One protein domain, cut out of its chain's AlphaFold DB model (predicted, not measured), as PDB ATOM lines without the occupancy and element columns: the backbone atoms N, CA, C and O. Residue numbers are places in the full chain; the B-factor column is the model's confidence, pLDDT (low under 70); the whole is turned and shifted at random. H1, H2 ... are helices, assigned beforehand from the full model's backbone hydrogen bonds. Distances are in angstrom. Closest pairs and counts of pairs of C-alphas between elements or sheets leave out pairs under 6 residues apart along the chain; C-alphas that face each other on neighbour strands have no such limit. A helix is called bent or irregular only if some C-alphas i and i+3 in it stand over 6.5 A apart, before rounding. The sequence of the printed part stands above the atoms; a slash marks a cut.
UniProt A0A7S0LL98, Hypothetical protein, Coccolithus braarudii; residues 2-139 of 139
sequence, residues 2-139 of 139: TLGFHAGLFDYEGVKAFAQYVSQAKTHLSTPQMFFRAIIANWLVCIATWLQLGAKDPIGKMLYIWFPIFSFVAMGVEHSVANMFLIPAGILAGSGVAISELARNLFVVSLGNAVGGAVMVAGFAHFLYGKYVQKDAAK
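AT A GLANCE: This is residues 2 to 139 of the 139 residues of the protein "Hypothetical protein" of Coccolithus braarudii (UniProt A0A7S0LL98). The long helix H6 makes the longest axis of an elongated, loose all-helix domain: H5 folds back side by side with its early part as a helical hairpin, and a second hairpin, H3 and H4, crosses H6 farther along through H3. H2 crosses H5, the short H1 packs on H5 near Leu 92, and residues 125 to 139 stick out as a free tail. The printed part has 138 residues with six named helices, in the order H1 to H6, and no named strand. The radius of gyration of the C-alphas is 18.6 A, and the spans are 65 by 36 by 22 A.

IN THESE COORDINATES: H1, residues 2 to 6, begins with C-alpha 2 at (-24.351, 19.718, 20.034). H2, residues 13 to 27, is 21.2 A long. H3, residues 31 to 54, measures 35.1 A and begins with C-alpha 31 at (-32.739, -5.445, 26.246). H4, residues 58 to 74, measures 24.0 A, and H5, residues 80 to 92, 18.3 A. H6, residues 99 to 137, measures 49.7 A and ends with C-alpha 137 at (-71.699, 4.017, 36.041). H6 is irregular, with C-alphas 128 and 131 7.8 A apart, and has a kink of 64 degrees near residue 131.

HOW THE PARTS SIT: H5 and H6 are the hubs, touching three helices each. They form a hairpin at a shallow tilt of 11 degrees, opposite ways; the closest C-alphas, of Ser 80 and Ser 110, are 5.4 A apart, and H6 touches H5 with residues 102 to 113 alone. H1 touches H5, with the closest C-alphas, of Phe 5 and Leu 92, 6.9 A apart. H2 touches H5 at a steep tilt of 53 degrees, opposite ways, with the closest C-alphas, of Gln 20 and Gly 90, 4.2 A apart. H2 touches H6 with residues 26 to 27 alone; the closest C-alphas, of Thr 27 and Glu 101, are 5.8 A apart. H3 touches H6 at a steep tilt of 46 degrees, the same way; the closest C-alphas, of Ile 39 and Gly 116, are 3.9 A apart. H3 and H4 form a hairpin at a shallow tilt of 10 degrees, with the closest C-alphas, of Gln 52 and Lys 61, 4.4 A apart. H4 and H6 are apart. In H1, H2 and H3 every O i to N i+4 pair is within hydrogen-bond range; in H4 12 of 13 are, in H5 7 of 9 and in H6 33 of 35.

THE WHOLE: The two C-alphas farthest apart, of Glu 13 and Lys 139, are 67.6 A apart. Without residues 125 to 139, which stand free, the body spans 44 by 33 by 20 A. The printed part has no cut and no long link. The mean pLDDT of the printed part is 93.2, with residues 136, 138 and 139 under 70.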
ATOM      1  N   THR A   2     -24.998  18.870  21.055       87.12
ATOM      2  CA  THR A   2     -24.351  19.718  20.034       87.12
ATOM      3  C   THR A   2     -23.873  21.076  20.545       87.12
ATOM      4  O   THR A   2     -22.750  21.465  20.248       87.12
ATOM      5  N   LEU A   3     -24.676  21.783  21.350       88.56
ATOM      6  CA  LEU A   3     -24.240  23.049  21.950       88.56
ATOM      7  C   LEU A   3     -23.021  22.859  22.865       88.56
ATOM      8  O   LEU A   3     -22.078  23.628  22.781       88.56
ATOM      9  N   GLY A   4     -23.015  21.803  23.686       86.81
ATOM     10  CA  GLY A   4     -21.880  21.474  24.553       86.81
ATOM     11  C   GLY A   4     -20.611  21.166  23.760       86.81
ATOM     12  O   GLY A   4     -19.536  21.604  24.145       86.81
ATOM     13  N   PHE A   5     -20.744  20.494  22.613       89.38
ATOM     14  CA  PHE A   5     -19.626  20.269  21.698       89.38
ATOM     15  C   PHE A   5     -19.042  21.586  21.172       89.38
ATOM     16  O   PHE A   5     -17.848  21.816  21.307       89.38
ATOM     17  N   HIS A   6     -19.881  22.490  20.656       92.31
ATOM     18  CA  HIS A   6     -19.417  23.789  20.148       92.31
ATOM     19  C   HIS A   6     -18.925  24.733  21.255       92.31
ATOM     20  O   HIS A   6     -18.169  25.656  20.978       92.31
ATOM     21  N   ALA A   7     -19.340  24.503  22.501       92.44
ATOM     22  CA  ALA A   7     -18.855  25.225  23.671       92.44
ATOM     23  C   ALA A   7     -17.515  24.685  24.215       92.44
ATOM     24  O   ALA A   7     -17.067  25.161  25.255       92.44
ATOM     25  N   GLY A   8     -16.901  23.681  23.573       91.12
ATOM     26  CA  GLY A   8     -15.639  23.080  24.025       91.12
ATOM     27  C   GLY A   8     -15.774  22.219  25.285       91.12
ATOM     28  O   GLY A   8     -14.789  21.903  25.948       91.12
ATOM     29  N   LEU A   9     -16.993  21.803  25.652       90.62
ATOM     30  CA  LEU A   9     -17.233  21.051  26.890       90.62
ATOM     31  C   LEU A   9     -16.498  19.698  26.902       90.62
ATOM     32  O   LEU A   9     -16.129  19.204  27.964       90.62
ATOM     33  N   PHE A  10     -16.283  19.108  25.725       92.19
ATOM     34  CA  PHE A  10     -15.586  17.831  25.556       92.19
ATOM     35  C   PHE A  10     -14.077  17.981  25.303       92.19
ATOM     36  O   PHE A  10     -13.407  16.966  25.132       92.19
ATOM     37  N   ASP A  11     -13.535  19.203  25.312       92.56
ATOM     38  CA  ASP A  11     -12.083  19.434  25.246       92.56
ATOM     39  C   ASP A  11     -11.419  19.135  26.600       92.56
ATOM     40  O   ASP A  11     -10.242  18.787  26.684       92.56
ATOM     41  N   TYR A  12     -12.200  19.215  27.681       93.50
ATOM     42  CA  TYR A  12     -11.787  18.800  29.015       93.50
ATOM     43  C   TYR A  12     -11.838  17.274  29.136       93.50
ATOM     44  O   TYR A  12     -12.918  16.680  29.181       93.50
ATOM     45  N   GLU A  13     -10.669  16.642  29.271       93.25
ATOM     46  CA  GLU A  13     -10.526  15.177  29.297       93.25
ATOM     47  C   GLU A  13     -11.436  14.482  30.324       93.25
ATOM     48  O   GLU A  13     -12.055  13.466  30.016       93.25
ATOM     49  N   GLY A  14     -11.613  15.058  31.519       95.19
ATOM     50  CA  GLY A  14     -12.510  14.485  32.531       95.19
ATOM     51  C   GLY A  14     -13.977  14.429  32.082       95.19
ATOM     52  O   GLY A  14     -14.660  13.424  32.291       95.19
ATOM     53  N   VAL A  15     -14.461  15.483  31.422       94.81
ATOM     54  CA  VAL A  15     -15.847  15.558  30.932       94.81
ATOM     55  C   VAL A  15     -16.038  14.656  29.716       94.81
ATOM     56  O   VAL A  15     -17.048  13.954  29.615       94.81
ATOM     57  N   LYS A  16     -15.046  14.625  28.824       95.81
ATOM     58  CA  LYS A  16     -15.003  13.736  27.661       95.81
ATOM     59  C   LYS A  16     -15.071  12.267  28.074       95.81
ATOM     60  O   LYS A  16     -15.968  11.556  27.622       95.81
ATOM     61  N   ALA A  17     -14.189  11.835  28.977       97.12
ATOM     62  CA  ALA A  17     -14.146  10.462  29.474       97.12
ATOM     63  C   ALA A  17     -15.467  10.058  30.146       97.12
ATOM     64  O   ALA A  17     -15.988   8.969  29.898       97.12
ATOM     65  N   PHE A  18     -16.063  10.957  30.937       96.06
ATOM     66  CA  PHE A  18     -17.368  10.712  31.548       96.06
ATOM     67  C   PHE A  18     -18.482  10.548  30.503       96.06
ATOM     68  O   PHE A  18     -19.262   9.598  30.578       96.06
ATOM     69  N   ALA A  19     -18.547  11.429  29.501       96.75
ATOM     70  CA  ALA A  19     -19.546  11.344  28.436       96.75
ATOM     71  C   ALA A  19     -19.416  10.038  27.632       96.75
ATOM     72  O   ALA A  19     -20.423   9.386  27.340       96.75
ATOM     73  N   GLN A  20     -18.183   9.629  27.320       97.69
ATOM     74  CA  GLN A  20     -17.903   8.361  26.647       97.69
ATOM     75  C   GLN A  20     -18.367   7.163  27.482       97.69
ATOM     76  O   GLN A  20     -19.120   6.324  26.978       97.69
ATOM     77  N   TYR A  21     -17.986   7.129  28.762       97.44
ATOM     78  CA  TYR A  21     -18.369   6.072  29.696       97.44
ATOM     79  C   TYR A  21     -19.889   5.941  29.815       97.44
ATOM     80  O   TYR A  21     -20.429   4.849  29.646       97.44
ATOM     81  N   VAL A  22     -20.599   7.049  30.058       96.94
ATOM     82  CA  VAL A  22     -22.060   7.030  30.221       96.94
ATOM     83  C   VAL A  22     -22.749   6.548  28.946       96.94
ATOM     84  O   VAL A  22     -23.683   5.751  29.023       96.94
ATOM     85  N   SER A  23     -22.291   6.995  27.774       97.75
ATOM     86  CA  SER A  23     -22.846   6.547  26.495       97.75
ATOM     87  C   SER A  23     -22.698   5.038  26.316       97.75
ATOM     88  O   SER A  23     -23.695   4.379  26.029       97.75
ATOM     89  N   GLN A  24     -21.496   4.491  26.516       98.00
ATOM     90  CA  GLN A  24     -21.233   3.052  26.381       98.00
ATOM     91  C   GLN A  24     -22.002   2.235  27.424       98.00
ATOM     92  O   GLN A  24     -22.638   1.234  27.097       98.00
ATOM     93  N   ALA A  25     -22.000   2.683  28.682       97.31
ATOM     94  CA  ALA A  25     -22.696   2.010  29.773       97.31
ATOM     95  C   ALA A  25     -24.202   1.892  29.512       97.31
ATOM     96  O   ALA A  25     -24.802   0.883  29.871       97.31
ATOM     97  N   LYS A  26     -24.811   2.896  28.872       97.62
ATOM     98  CA  LYS A  26     -26.240   2.899  28.529       97.62
ATOM     99  C   LYS A  26     -26.560   2.042  27.316       97.62
ATOM    100  O   LYS A  26     -27.563   1.324  27.320       97.62
ATOM    101  N   THR A  27     -25.737   2.103  26.272       97.44
ATOM    102  CA  THR A  27     -26.009   1.347  25.048       97.44
ATOM    103  C   THR A  27     -25.684  -0.129  25.180       97.44
ATOM    104  O   THR A  27     -26.391  -0.920  24.569       97.44
ATOM    105  N   HIS A  28     -24.719  -0.532  26.007       96.44
ATOM    106  CA  HIS A  28     -24.329  -1.941  26.172       96.44
ATOM    107  C   HIS A  28     -25.207  -2.750  27.142       96.44
ATOM    108  O   HIS A  28     -24.982  -3.948  27.316       96.44
ATOM    109  N   LEU A  29     -26.222  -2.139  27.758       96.94
ATOM    110  CA  LEU A  29     -27.207  -2.874  28.553       96.94
ATOM    111  C   LEU A  29     -27.949  -3.905  27.691       96.94
ATOM    112  O   LEU A  29     -28.247  -3.668  26.517       96.94
ATOM    113  N   SER A  30     -28.311  -5.039  28.294       98.06
ATOM    114  CA  SER A  30     -29.188  -6.003  27.629       98.06
ATOM    115  C   SER A  30     -30.608  -5.442  27.491       98.06
ATOM    116  O   SER A  30     -31.051  -4.616  28.292       98.06
ATOM    117  N   THR A  31     -31.358  -5.900  26.485       97.81
ATOM    118  CA  THR A  31     -32.739  -5.445  26.246       97.81
ATOM    119  C   THR A  31     -33.635  -5.544  27.490       97.81
ATOM    120  O   THR A  31     -34.292  -4.550  27.807       97.81
ATOM    121  N   PRO A  32     -33.631  -6.654  28.261       97.81
ATOM    122  CA  PRO A  32     -34.407  -6.724  29.498       97.81
ATOM    123  C   PRO A  32     -33.964  -5.689  30.538       97.81
ATOM    124  O   PRO A  32     -34.806  -5.050  31.165       97.81
ATOM    125  N   GLN A  33     -32.654  -5.472  30.699       98.00
ATOM    126  CA  GLN A  33     -32.136  -4.477  31.642       98.00
ATOM    127  C   GLN A  33     -32.588  -3.063  31.272       98.00
ATOM    128  O   GLN A  33     -33.051  -2.337  32.150       98.00
ATOM    129  N   MET A  34     -32.497  -2.684  29.992       98.25
ATOM    130  CA  MET A  34     -32.983  -1.385  29.510       98.25
ATOM    131  C   MET A  34     -34.474  -1.211  29.804       98.25
ATOM    132  O   MET A  34     -34.879  -0.196  30.366       98.25
ATOM    133  N   PHE A  35     -35.278  -2.224  29.482       98.38
ATOM    134  CA  PHE A  35     -36.728  -2.172  29.631       98.38
ATOM    135  C   PHE A  35     -37.173  -2.040  31.097       98.38
ATOM    136  O   PHE A  35     -37.926  -1.126  31.432       98.38
ATOM    137  N   PHE A  36     -36.675  -2.895  31.998       97.81
ATOM    138  CA  PHE A  36     -37.082  -2.857  33.409       97.81
ATOM    139  C   PHE A  36     -36.562  -1.620  34.144       97.81
ATOM    140  O   PHE A  36     -37.299  -1.026  34.934       97.81
ATOM    141  N   ARG A  37     -35.332  -1.172  33.853       97.94
ATOM    142  CA  ARG A  37     -34.829   0.107  34.384       97.94
ATOM    143  C   ARG A  37     -35.714   1.265  33.927       97.94
ATOM    144  O   ARG A  37     -36.025   2.148  34.724       97.94
ATOM    145  N   ALA A  38     -36.167   1.240  32.679       98.06
ATOM    146  CA  ALA A  38     -37.017   2.284  32.130       98.06
ATOM    147  C   ALA A  38     -38.418   2.351  32.757       98.06
ATOM    148  O   ALA A  38     -38.960   3.447  32.924       98.06
ATOM    149  N   ILE A  39     -38.987   1.220  33.172       97.88
ATOM    150  CA  ILE A  39     -40.255   1.199  33.917       97.88
ATOM    151  C   ILE A  39     -40.117   1.975  35.230       97.88
ATOM    152  O   ILE A  39     -40.923   2.860  35.515       97.88
ATOM    153  N   ILE A  40     -39.067   1.685  36.003       95.94
ATOM    154  CA  ILE A  40     -38.824   2.330  37.302       95.94
ATOM    155  C   ILE A  40     -38.600   3.835  37.123       95.94
ATOM    156  O   ILE A  40     -39.169   4.635  37.866       95.94
ATOM    157  N   ALA A  41     -37.813   4.224  36.115       97.25
ATOM    158  CA  ALA A  41     -37.541   5.627  35.824       97.25
ATOM    159  C   ALA A  41     -38.835   6.422  35.620       97.25
ATOM    160  O   ALA A  41     -39.053   7.432  36.287       97.25
ATOM    161  N   ASN A  42     -39.723   5.948  34.741       96.62
ATOM    162  CA  ASN A  42     -40.917   6.721  34.420       96.62
ATOM    163  C   ASN A  42     -42.018   6.597  35.477       96.62
ATOM    164  O   ASN A  42     -42.818   7.516  35.621       96.62
ATOM    165  N   TRP A  43     -42.021   5.529  36.281       94.69
ATOM    166  CA  TRP A  43     -42.843   5.492  37.490       94.69
ATOM    167  C   TRP A  43     -42.496   6.676  38.405       94.69
ATOM    168  O   TRP A  43     -43.387   7.422  38.819       94.69
ATOM    169  N   LEU A  44     -41.207   6.884  38.695       95.12
ATOM    170  CA  LEU A  44     -40.747   7.975  39.561       95.12
ATOM    171  C   LEU A  44     -41.031   9.357  38.961       95.12
ATOM    172  O   LEU A  44     -41.469  10.249  39.686       95.12
ATOM    173  N   VAL A  45     -40.856   9.522  37.646       96.19
ATOM    174  CA  VAL A  45     -41.225  10.761  36.937       96.19
ATOM    175  C   VAL A  45     -42.728  11.035  37.061       96.19
ATOM    176  O   VAL A  45     -43.120  12.149  37.408       96.19
ATOM    177  N   CYS A  46     -43.584  10.031  36.858       95.25
ATOM    178  CA  CYS A  46     -45.030  10.204  37.000       95.25
ATOM    179  C   CYS A  46     -45.438  10.529  38.447       95.25
ATOM    180  O   CYS A  46     -46.226  11.454  38.652       95.25
ATOM    181  N   ILE A  47     -44.841   9.884  39.459       93.56
ATOM    182  CA  ILE A  47     -45.038  10.271  40.870       93.56
ATOM    183  C   ILE A  47     -44.626  11.722  41.116       93.56
ATOM    184  O   ILE A  47     -45.397  12.466  41.722       93.56
ATOM    185  N   ALA A  48     -43.468  12.151  40.617       95.00
ATOM    186  CA  ALA A  48     -43.006  13.528  40.764       95.00
ATOM    187  C   ALA A  48     -44.022  14.533  40.202       95.00
ATOM    188  O   ALA A  48     -44.391  15.508  40.863       95.00
ATOM    189  N   THR A  49     -44.526  14.259  38.992       93.62
ATOM    190  CA  THR A  49     -45.527  15.112  38.336       93.62
ATOM    191  C   THR A  49     -46.853  15.132  39.092       93.62
ATOM    192  O   THR A  49     -47.463  16.192  39.207       93.62
ATOM    193  N   TRP A  50     -47.285  14.009  39.664       91.62
ATOM    194  CA  TRP A  50     -48.521  13.948  40.439       91.62
ATOM    195  C   TRP A  50     -48.407  14.714  41.762       91.62
ATOM    196  O   TRP A  50     -49.272  15.523  42.097       91.62
ATOM    197  N   LEU A  51     -47.317  14.498  42.502       92.69
ATOM    198  CA  LEU A  51     -47.075  15.153  43.787       92.69
ATOM    199  C   LEU A  51     -46.972  16.675  43.636       92.69
ATOM    200  O   LEU A  51     -47.597  17.408  44.403       92.69
ATOM    201  N   GLN A  52     -46.255  17.169  42.621       95.50
ATOM    202  CA  GLN A  52     -46.147  18.615  42.401       95.50
ATOM    203  C   GLN A  52     -47.484  19.244  41.978       95.50
ATOM    204  O   GLN A  52     -47.771  20.374  42.369       95.50
ATOM    205  N   LEU A  53     -48.338  18.519  41.240       93.38
ATOM    206  CA  LEU A  53     -49.689  19.003  40.920       93.38
ATOM    207  C   LEU A  53     -50.550  19.155  42.183       93.38
ATOM    208  O   LEU A  53     -51.378  20.061  42.243       93.38
ATOM    209  N   GLY A  54     -50.340  18.305  43.192       90.69
ATOM    210  CA  GLY A  54     -51.027  18.388  44.485       90.69
ATOM    211  C   GLY A  54     -50.490  19.467  45.435       90.69
ATOM    212  O   GLY A  54     -51.185  19.841  46.382       90.69
ATOM    213  N   ALA A  55     -49.281  19.985  45.207       94.81
ATOM    214  CA  ALA A  55     -48.682  21.020  46.048       94.81
ATOM    215  C   ALA A  55     -49.247  22.417  45.755       94.81
ATOM    216  O   ALA A  55     -49.449  22.807  44.601       94.81
ATOM    217  N   LYS A  56     -49.448  23.207  46.815       94.88
ATOM    218  CA  LYS A  56     -49.963  24.585  46.721       94.88
ATOM    219  C   LYS A  56     -48.854  25.632  46.713       94.88
ATOM    220  O   LYS A  56     -49.027  26.683  46.102       94.88
ATOM    221  N   ASP A  57     -47.731  25.348  47.361       96.25
ATOM    222  CA  ASP A  57     -46.609  26.269  47.481       96.25
ATOM    223  C   ASP A  57     -45.451  25.907  46.522       96.25
ATOM    224  O   ASP A  57     -45.268  24.736  46.168       96.25
ATOM    225  N   PRO A  58     -44.647  26.892  46.083       96.25
ATOM    226  CA  PRO A  58     -43.547  26.651  45.147       96.25
ATOM    227  C   PRO A  58     -42.445  25.729  45.687       96.25
ATOM    228  O   PRO A  58     -41.850  24.977  44.913       96.25
ATOM    229  N   ILE A  59     -42.171  25.766  46.995       96.88
ATOM    230  CA  ILE A  59     -41.106  24.964  47.610       96.88
ATOM    231  C   ILE A  59     -41.511  23.489  47.601       96.88
ATOM    232  O   ILE A  59     -40.733  22.645  47.157       96.88
ATOM    233  N   GLY A  60     -42.746  23.178  47.992       94.88
ATOM    234  CA  GLY A  60     -43.322  21.840  47.911       94.88
ATOM    235  C   GLY A  60     -43.281  21.287  46.488       94.88
ATOM    236  O   GLY A  60     -42.803  20.172  46.278       94.88
ATOM    237  N   LYS A  61     -43.671  22.091  45.486       96.31
ATOM    238  CA  LYS A  61     -43.565  21.704  44.066       96.31
ATOM    239  C   LYS A  61     -42.138  21.343  43.667       96.31
ATOM    240  O   LYS A  61     -41.924  20.311  43.035       96.31
ATOM    241  N   MET A  62     -41.170  22.169  44.057       97.06
ATOM    242  CA  MET A  62     -39.761  21.923  43.767       97.06
ATOM    243  C   MET A  62     -39.273  20.629  44.423       97.06
ATOM    244  O   MET A  62     -38.672  19.802  43.743       97.06
ATOM    245  N   LEU A  63     -39.546  20.419  45.713       96.81
ATOM    246  CA  LEU A  63     -39.079  19.236  46.443       96.81
ATOM    247  C   LEU A  63     -39.707  17.942  45.909       96.81
ATOM    248  O   LEU A  63     -39.005  16.941  45.750       96.81
ATOM    249  N   TYR A  64     -40.996  17.968  45.566       96.44
ATOM    250  CA  TYR A  64     -41.687  16.820  44.974       96.44
ATOM    251  C   TYR A  64     -41.190  16.451  43.578       96.44
ATOM    252  O   TYR A  64     -41.313  15.295  43.181       96.44
ATOM    253  N   ILE A  65     -40.596  17.396  42.851       96.69
ATOM    254  CA  ILE A  65     -39.886  17.113  41.604       96.69
ATOM    255  C   ILE A  65     -38.464  16.624  41.899       96.69
ATOM    256  O   ILE A  65     -38.012  15.630  41.331       96.69
ATOM    257  N   TRP A  66     -37.758  17.306  42.800       96.56
ATOM    258  CA  TRP A  66     -36.335  17.100  43.040       96.56
ATOM    259  C   TRP A  66     -36.020  15.702  43.572       96.56
ATOM    260  O   TRP A  66     -35.179  15.017  42.990       96.56
ATOM    261  N   PHE A  67     -36.704  15.249  44.629       96.50
ATOM    262  CA  PHE A  67     -36.380  13.967  45.264       96.50
ATOM    263  C   PHE A  67     -36.567  12.770  44.318       96.50
ATOM    264  O   PHE A  67     -35.611  12.011  44.162       96.50
ATOM    265  N   PRO A  68     -37.714  12.589  43.630       95.06
ATOM    266  CA  PRO A  68     -37.873  11.440  42.740       95.06
ATOM    267  C   PRO A  68     -36.927  11.471  41.536       95.06
ATOM    268  O   PRO A  68     -36.435  10.417  41.126       95.06
ATOM    269  N   ILE A  69     -36.639  12.660  40.981       95.88
ATOM    270  CA  ILE A  69     -35.676  12.794  39.879       95.88
ATOM    271  C   ILE A  69     -34.270  12.429  40.355       95.88
ATOM    272  O   ILE A  69     -33.599  11.616  39.718       95.88
ATOM    273  N   PHE A  70     -33.841  12.974  41.496       96.50
ATOM    274  CA  PHE A  70     -32.560  12.631  42.103       96.50
ATOM    275  C   PHE A  70     -32.447  11.124  42.347       96.50
ATOM    276  O   PHE A  70     -31.443  10.523  41.968       96.50
ATOM    277  N   SER A  71     -33.482  10.495  42.910       95.75
ATOM    278  CA  SER A  71     -33.486   9.057  43.184       95.75
ATOM    279  C   SER A  71     -33.266   8.225  41.926       95.75
ATOM    280  O   SER A  71     -32.397   7.355  41.928       95.75
ATOM    281  N   PHE A  72     -33.993   8.487  40.835       92.94
ATOM    282  CA  PHE A  72     -33.835   7.663  39.634       92.94
ATOM    283  C   PHE A  72     -32.466   7.891  38.967       92.94
ATOM    284  O   PHE A  72     -31.858   6.943  38.461       92.94
ATOM    285  N   VAL A  73     -31.942   9.121  39.004       94.25
ATOM    286  CA  VAL A  73     -30.593   9.421  38.504       94.25
ATOM    287  C   VAL A  73     -29.538   8.698  39.346       94.25
ATOM    288  O   VAL A  73     -28.673   8.030  38.783       94.25
ATOM    289  N   ALA A  74     -29.643   8.760  40.675       95.06
ATOM    290  CA  ALA A  74     -28.724   8.103  41.606       95.06
ATOM    291  C   ALA A  74     -28.752   6.569  41.483       95.06
ATOM    292  O   ALA A  74     -27.719   5.918  41.609       95.06
ATOM    293  N   MET A  75     -29.917   5.986  41.189       94.81
ATOM    294  CA  MET A  75     -30.064   4.547  40.940       94.81
ATOM    295  C   MET A  75     -29.508   4.098  39.578       94.81
ATOM    296  O   MET A  75     -29.387   2.896  39.340       94.81
ATOM    297  N   GLY A  76     -29.208   5.026  38.662       93.00
ATOM    298  CA  GLY A  76     -28.721   4.693  37.321       93.00
ATOM    299  C   GLY A  76     -29.764   3.991  36.446       93.00
ATOM    300  O   GLY A  76     -29.418   3.104  35.655       93.00
ATOM    301  N   VAL A  77     -31.046   4.343  36.599       96.81
ATOM    302  CA  VAL A  77     -32.113   3.823  35.731       96.81
ATOM    303  C   VAL A  77     -32.217   4.604  34.411       96.81
ATOM    304  O   VAL A  77     -31.587   5.645  34.221       96.81
ATOM    305  N   GLU A  78     -32.995   4.082  33.462       98.12
ATOM    306  CA  GLU A  78     -32.994   4.548  32.073       98.12
ATOM    307  C   GLU A  78     -34.187   5.467  31.766       98.12
ATOM    308  O   GLU A  78     -35.343   5.055  31.815       98.12
ATOM    309  N   HIS A  79     -33.918   6.715  31.390       98.06
ATOM    310  CA  HIS A  79     -34.946   7.663  30.965       98.06
ATOM    311  C   HIS A  79     -34.689   8.096  29.523       98.06
ATOM    312  O   HIS A  79     -33.630   8.648  29.218       98.06
ATOM    313  N   SER A  80     -35.658   7.862  28.639       97.56
ATOM    314  CA  SER A  80     -35.533   8.075  27.191       97.56
ATOM    315  C   SER A  80     -35.089   9.499  26.857       97.56
ATOM    316  O   SER A  80     -34.108   9.682  26.140       97.56
ATOM    317  N   VAL A  81     -35.724  10.509  27.459       96.69
ATOM    318  CA  VAL A  81     -35.392  11.926  27.223       96.69
ATOM    319  C   VAL A  81     -33.995  12.284  27.739       96.69
ATOM    320  O   VAL A  81     -33.284  13.058  27.106       96.69
ATOM    321  N   ALA A  82     -33.552  11.691  28.854       96.88
ATOM    322  CA  ALA A  82     -32.182  11.898  29.328       96.88
ATOM    323  C   ALA A  82     -31.169  11.252  28.367       96.88
ATOM    324  O   ALA A  82     -30.127  11.832  28.056       96.88
ATOM    325  N   ASN A  83     -31.498  10.075  27.838       98.00
ATOM    326  CA  ASN A  83     -30.653   9.341  26.903       98.00
ATOM    327  C   ASN A  83     -30.538  10.041  25.536       98.00
ATOM    328  O   ASN A  83     -29.481   9.946  24.914       98.00
ATOM    329  N   MET A  84     -31.547  10.825  25.119       96.88
ATOM    330  CA  MET A  84     -31.463  11.712  23.942       96.88
ATOM    331  C   MET A  84     -30.357  12.771  24.071       96.88
ATOM    332  O   MET A  84     -29.905  13.313  23.065       96.88
ATOM    333  N   PHE A  85     -29.898  13.075  25.289       95.50
ATOM    334  CA  PHE A  85     -28.751  13.952  25.514       95.50
ATOM    335  C   PHE A  85     -27.467  13.168  25.800       95.50
ATOM    336  O   PHE A  85     -26.446  13.426  25.163       95.50
ATOM    337  N   LEU A  86     -27.514  12.230  26.751       96.56
ATOM    338  CA  LEU A  86     -26.324  11.575  27.304       96.56
ATOM    339  C   LEU A  86     -25.592  10.701  26.279       96.56
ATOM    340  O   LEU A  86     -24.365  10.743  26.211       96.56
ATOM    341  N   ILE A  87     -26.324   9.944  25.456       97.75
ATOM    342  CA  ILE A  87     -25.705   9.069  24.452       97.75
ATOM    343  C   ILE A  87     -25.122   9.907  23.299       97.75
ATOM    344  O   ILE A  87     -23.937   9.748  23.007       97.75
ATOM    345  N   PRO A  88     -25.847  10.876  22.694       97.31
ATOM    346  CA  PRO A  88     -25.244  11.758  21.692       97.31
ATOM    347  C   PRO A  88     -24.066  12.587  22.210       97.31
ATOM    348  O   PRO A  88     -23.145  12.860  21.446       97.31
ATOM    349  N   ALA A  89     -24.057  12.975  23.490       96.56
ATOM    350  CA  ALA A  89     -22.899  13.629  24.097       96.56
ATOM    351  C   ALA A  89     -21.654  12.730  24.059       96.56
ATOM    352  O   ALA A  89     -20.596  13.190  23.645       96.56
ATOM    353  N   GLY A  90     -21.783  11.447  24.411       97.12
ATOM    354  CA  GLY A  90     -20.674  10.500  24.300       97.12
ATOM    355  C   GLY A  90     -20.258  10.215  22.857       97.12
ATOM    356  O   GLY A  90     -19.064  10.146  22.586       97.12
ATOM    357  N   ILE A  91     -21.210  10.116  21.922       96.88
ATOM    358  CA  ILE A  91     -20.907   9.943  20.489       96.88
ATOM    359  C   ILE A  91     -20.065  11.119  19.975       96.88
ATOM    360  O   ILE A  91     -19.021  10.899  19.366       96.88
ATOM    361  N   LEU A  92     -20.468  12.359  20.277       95.81
ATOM    362  CA  LEU A  92     -19.705  13.563  19.917       95.81
ATOM    363  C   LEU A  92     -18.347  13.637  20.630       95.81
ATOM    364  O   LEU A  92     -17.391  14.161  20.069       95.81
ATOM    365  N   ALA A  93     -18.248  13.083  21.840       95.56
ATOM    366  CA  ALA A  93     -16.993  12.936  22.571       95.56
ATOM    367  C   ALA A  93     -16.107  11.783  22.045       95.56
ATOM    368  O   ALA A  93     -15.005  11.587  22.555       95.56
ATOM    369  N   GLY A  94     -16.554  11.013  21.046       95.12
ATOM    370  CA  GLY A  94     -15.784   9.924  20.439       95.12
ATOM    371  C   GLY A  94     -15.918   8.571  21.145       95.12
ATOM    372  O   GLY A  94     -14.959   7.808  21.178       95.12
ATOM    373  N   SER A  95     -17.083   8.254  21.718       96.56
ATOM    374  CA  SER A  95     -17.319   6.986  22.436       96.56
ATOM    375  C   SER A  95     -17.293   5.730  21.559       96.56
ATOM    376  O   SER A  95     -17.250   4.623  22.095       96.56
ATOM    377  N   GLY A  96     -17.371   5.881  20.232       96.56
ATOM    378  CA  GLY A  96     -17.458   4.770  19.278       96.56
ATOM    379  C   GLY A  96     -18.827   4.081  19.222       96.56
ATOM    380  O   GLY A  96     -18.992   3.138  18.454       96.56
ATOM    381  N   VAL A  97     -19.809   4.551  19.998       97.56
ATOM    382  CA  VAL A  97     -21.179   4.023  19.984       97.56
ATOM    383  C   VAL A  97     -21.834   4.291  18.631       97.56
ATOM    384  O   VAL A  97     -21.852   5.427  18.147       97.56
ATOM    385  N   ALA A  98     -22.405   3.252  18.026       97.38
ATOM    386  CA  ALA A  98     -23.078   3.376  16.741       97.38
ATOM    387  C   ALA A  98     -24.466   4.022  16.887       97.38
ATOM    388  O   ALA A  98     -25.176   3.849  17.881       97.38
ATOM    389  N   ILE A  99     -24.922   4.712  15.838       96.31
ATOM    390  CA  ILE A  99     -26.274   5.298  15.796       96.31
ATOM    391  C   ILE A  99     -27.365   4.220  15.923       96.31
ATOM    392  O   ILE A  99     -28.419   4.468  16.507       96.31
ATOM    393  N   SER A 100     -27.106   3.002  15.442       97.31
ATOM    394  CA  SER A 100     -28.004   1.854  15.618       97.31
ATOM    395  C   SER A 100     -28.169   1.452  17.088       97.31
ATOM    396  O   SER A 100     -29.264   1.067  17.501       97.31
ATOM    397  N   GLU A 101     -27.123   1.583  17.905       97.81
ATOM    398  CA  GLU A 101     -27.179   1.295  19.339       97.81
ATOM    399  C   GLU A 101     -27.951   2.371  20.105       97.81
ATOM    400  O   GLU A 101     -28.749   2.042  20.987       97.81
ATOM    401  N   LEU A 102     -27.783   3.643  19.722       97.62
ATOM    402  CA  LEU A 102     -28.631   4.740  20.194       97.62
ATOM    403  C   LEU A 102     -30.103   4.463  19.865       97.62
ATOM    404  O   LEU A 102     -30.949   4.547  20.753       97.62
ATOM    405  N   ALA A 103     -30.413   4.104  18.616       98.00
ATOM    406  CA  ALA A 103     -31.781   3.821  18.187       98.00
ATOM    407  C   ALA A 103     -32.392   2.646  18.968       98.00
ATOM    408  O   ALA A 103     -33.523   2.750  19.448       98.00
ATOM    409  N   ARG A 104     -31.625   1.563  19.174       98.25
ATOM    410  CA  ARG A 104     -32.037   0.427  20.012       98.25
ATOM    411  C   ARG A 104     -32.336   0.861  21.445       98.25
ATOM    412  O   ARG A 104     -33.389   0.505  21.972       98.25
ATOM    413  N   ASN A 105     -31.425   1.607  22.073       98.50
ATOM    414  CA  ASN A 105     -31.610   2.083  23.442       98.50
ATOM    415  C   ASN A 105     -32.858   2.969  23.540       98.50
ATOM    416  O   ASN A 105     -33.736   2.678  24.346       98.50
ATOM    417  N   LEU A 106     -32.992   3.980  22.675       98.38
ATOM    418  CA  LEU A 106     -34.144   4.882  22.698       98.38
ATOM    419  C   LEU A 106     -35.459   4.134  22.494       98.38
ATOM    420  O   LEU A 106     -36.414   4.405  23.219       98.38
ATOM    421  N   PHE A 107     -35.516   3.179  21.568       98.44
ATOM    422  CA  PHE A 107     -36.723   2.392  21.329       98.44
ATOM    423  C   PHE A 107     -37.132   1.583  22.569       98.44
ATOM    424  O   PHE A 107     -38.246   1.736  23.075       98.44
ATOM    425  N   VAL A 108     -36.220   0.770  23.109       98.44
ATOM    426  CA  VAL A 108     -36.506  -0.110  24.256       98.44
ATOM    427  C   VAL A 108     -36.818   0.695  25.520       98.44
ATOM    428  O   VAL A 108     -37.774   0.385  26.235       98.44
ATOM    429  N   VAL A 109     -36.042   1.747  25.790       98.62
ATOM    430  CA  VAL A 109     -36.240   2.614  26.959       98.62
ATOM    431  C   VAL A 109     -37.549   3.394  26.841       98.62
ATOM    432  O   VAL A 109     -38.255   3.533  27.836       98.62
ATOM    433  N   SER A 110     -37.939   3.846  25.646       98.50
ATOM    434  CA  SER A 110     -39.230   4.525  25.456       98.50
ATOM    435  C   SER A 110     -40.409   3.592  25.725       98.50
ATOM    436  O   SER A 110     -41.359   3.997  26.393       98.50
ATOM    437  N   LEU A 111     -40.333   2.329  25.286       98.44
ATOM    438  CA  LEU A 111     -41.355   1.325  25.601       98.44
ATOM    439  C   LEU A 111     -41.457   1.071  27.108       98.44
ATOM    440  O   LEU A 111     -42.555   1.080  27.662       98.44
ATOM    441  N   GLY A 112     -40.322   0.892  27.787       98.19
ATOM    442  CA  GLY A 112     -40.313   0.712  29.238       98.19
ATOM    443  C   GLY A 112     -40.830   1.946  29.982       98.19
ATOM    444  O   GLY A 112     -41.621   1.812  30.913       98.19
ATOM    445  N   ASN A 113     -40.470   3.157  29.540       98.31
ATOM    446  CA  ASN A 113     -41.012   4.390  30.109       98.31
ATOM    447  C   ASN A 113     -42.534   4.477  29.905       98.31
ATOM    448  O   ASN A 113     -43.250   4.784  30.858       98.31
ATOM    449  N   ALA A 114     -43.050   4.165  28.713       97.38
ATOM    450  CA  ALA A 114     -44.490   4.164  28.448       97.38
ATOM    451  C   ALA A 114     -45.239   3.209  29.393       97.38
ATOM    452  O   ALA A 114     -46.238   3.601  29.997       97.38
ATOM    453  N   VAL A 115     -44.707   1.997  29.594       97.25
ATOM    454  CA  VAL A 115     -45.259   1.027  30.552       97.25
ATOM    455  C   VAL A 115     -45.196   1.565  31.981       97.25
ATOM    456  O   VAL A 115     -46.213   1.561  32.666       97.25
ATOM    457  N   GLY A 116     -44.052   2.080  32.436       94.94
ATOM    458  CA  GLY A 116     -43.913   2.620  33.795       94.94
ATOM    459  C   GLY A 116     -44.868   3.775  34.095       94.94
ATOM    460  O   GLY A 116     -45.471   3.815  35.168       94.94
ATOM    461  N   GLY A 117     -45.066   4.669  33.124       93.44
ATOM    462  CA  GLY A 117     -46.016   5.771  33.252       93.44
ATOM    463  C   GLY A 117     -47.466   5.290  33.281       93.44
ATOM    464  O   GLY A 117     -48.227   5.691  34.160       93.44
ATOM    465  N   ALA A 118     -47.838   4.376  32.379       92.75
ATOM    466  CA  ALA A 118     -49.176   3.790  32.357       92.75
ATOM    467  C   ALA A 118     -49.493   3.037  33.658       92.75
ATOM    468  O   ALA A 118     -50.569   3.224  34.217       92.75
ATOM    469  N   VAL A 119     -48.551   2.238  34.170       90.25
ATOM    470  CA  VAL A 119     -48.703   1.484  35.425       90.25
ATOM    471  C   VAL A 119     -48.921   2.426  36.604       90.25
ATOM    472  O   VAL A 119     -49.852   2.214  37.380       90.25
ATOM    473  N   MET A 120     -48.104   3.476  36.726       89.19
ATOM    474  CA  MET A 120     -48.246   4.445  37.810       89.19
ATOM    475  C   MET A 120     -49.605   5.155  37.739       89.19
ATOM    476  O   MET A 120     -50.354   5.139  38.718       89.19
ATOM    477  N   VAL A 121     -49.954   5.725  36.579       87.00
ATOM    478  CA  VAL A 121     -51.181   6.521  36.409       87.00
ATOM    479  C   VAL A 121     -52.432   5.654  36.543       87.00
ATOM    480  O   VAL A 121     -53.330   5.998  37.311       87.00
ATOM    481  N   ALA A 122     -52.498   4.519  35.842       83.50
ATOM    482  CA  ALA A 122     -53.653   3.625  35.897       83.50
ATOM    483  C   ALA A 122     -53.810   2.990  37.284       83.50
ATOM    484  O   ALA A 122     -54.926   2.924  37.802       83.50
ATOM    485  N   GLY A 123     -52.705   2.574  37.910       82.00
ATOM    486  CA  GLY A 123     -52.711   1.995  39.252       82.00
ATOM    487  C   GLY A 123     -53.231   2.976  40.302       82.00
ATOM    488  O   GLY A 123     -54.141   2.639  41.062       82.00
ATOM    489  N   PHE A 124     -52.723   4.212  40.308       82.31
ATOM    490  CA  PHE A 124     -53.188   5.245  41.241       82.31
ATOM    491  C   PHE A 124     -54.626   5.686  40.959       82.31
ATOM    492  O   PHE A 124     -55.419   5.808  41.896       82.31
ATOM    493  N   ALA A 125     -54.992   5.890  39.690       81.88
ATOM    494  CA  ALA A 125     -56.349   6.287  39.324       81.88
ATOM    495  C   ALA A 125     -57.377   5.222  39.732       81.88
ATOM    496  O   ALA A 125     -58.407   5.553  40.322       81.88
ATOM    497  N   HIS A 126     -57.080   3.944  39.485       83.75
ATOM    498  CA  HIS A 126     -57.947   2.845  39.896       83.75
ATOM    499  C   HIS A 126     -58.067   2.752  41.422       83.75
ATOM    500  O   HIS A 126     -59.178   2.643  41.940       83.75
ATOM    501  N   PHE A 127     -56.950   2.845  42.148       84.00
ATOM    502  CA  PHE A 127     -56.949   2.759  43.610       84.00
ATOM    503  C   PHE A 127     -57.765   3.879  44.272       84.00
ATOM    504  O   PHE A 127     -58.546   3.613  45.187       84.00
ATOM    505  N   LEU A 128     -57.616   5.121  43.803       84.25
ATOM    506  CA  LEU A 128     -58.271   6.283  44.413       84.25
ATOM    507  C   LEU A 128     -59.725   6.461  43.961       84.25
ATOM    508  O   LEU A 128     -60.588   6.788  44.775       84.25
ATOM    509  N   TYR A 129     -60.010   6.244  42.675       83.25
ATOM    510  CA  TYR A 129     -61.291   6.621  42.068       83.25
ATOM    511  C   TYR A 129     -62.114   5.436  41.556       83.25
ATOM    512  O   TYR A 129     -63.270   5.627  41.178       83.25
ATOM    513  N   GLY A 130     -61.591   4.206  41.587       79.94
ATOM    514  CA  GLY A 130     -62.261   3.035  41.007       79.94
ATOM    515  C   GLY A 130     -63.669   2.787  41.559       79.94
ATOM    516  O   GLY A 130     -64.592   2.509  40.796       79.94
ATOM    517  N   LYS A 131     -63.871   2.978  42.871       77.50
ATOM    518  CA  LYS A 131     -65.192   2.827  43.512       77.50
ATOM    519  C   LYS A 131     -66.165   3.960  43.170       77.50
ATOM    520  O   LYS A 131     -67.366   3.722  43.092       77.50
ATOM    521  N   TYR A 132     -65.659   5.178  42.976       75.56
ATOM    522  CA  TYR A 132     -66.478   6.334  42.596       75.56
ATOM    523  C   TYR A 132     -66.985   6.190  41.160       75.56
ATOM    524  O   TYR A 132     -68.181   6.328  40.920       75.56
ATOM    525  N   VAL A 133     -66.102   5.797  40.237       72.50
ATOM    526  CA  VAL A 133     -66.449   5.561  38.827       72.50
ATOM    527  C   VAL A 133     -67.474   4.433  38.681       72.50
ATOM    528  O   VAL A 133     -68.451   4.589  37.957       72.50
ATOM    529  N   GLN A 134     -67.309   3.317  39.400       72.06
ATOM    530  CA  GLN A 134     -68.288   2.220  39.368       72.06
ATOM    531  C   GLN A 134     -69.665   2.633  39.898       72.06
ATOM    532  O   GLN A 134     -70.681   2.206  39.359       72.06
ATOM    533  N   LYS A 135     -69.708   3.462  40.948       70.69
ATOM    534  CA  LYS A 135     -70.967   3.920  41.541       70.69
ATOM    535  C   LYS A 135     -71.729   4.880  40.624       70.69
ATOM    536  O   LYS A 135     -72.953   4.826  40.612       70.69
ATOM    537  N   ASP A 136     -71.036   5.741  39.884       69.50
ATOM    538  CA  ASP A 136     -71.678   6.617  38.897       69.50
ATOM    539  C   ASP A 136     -72.079   5.875  37.617       69.50
ATOM    540  O   ASP A 136     -73.120   6.189  37.061       69.50
ATOM    541  N   ALA A 137     -71.329   4.853  37.189       70.00
ATOM    542  CA  ALA A 137     -71.699   4.017  36.041       70.00
ATOM    543  C   ALA A 137     -72.903   3.088  36.303       70.00
ATOM    544  O   ALA A 137     -73.477   2.545  35.364       70.00
ATOM    545  N   ALA A 138     -73.250   2.864  37.573       68.56
ATOM    546  CA  ALA A 138     -74.386   2.043  37.995       68.56
ATOM    547  C   ALA A 138     -75.684   2.847  38.221       68.56
ATOM    548  O   ALA A 138     -76.686   2.258  38.633       68.56
ATOM    549  N   LYS A 139     -75.659   4.170  38.011       60.78
ATOM    550  CA  LYS A 139     -76.846   5.039  37.977       60.78
ATOM    551  C   LYS A 139     -77.333   5.199  36.544       60.78
ATOM    552  O   LYS A 139     -78.565   5.330  36.388       60.78
TER     553      LYS A 139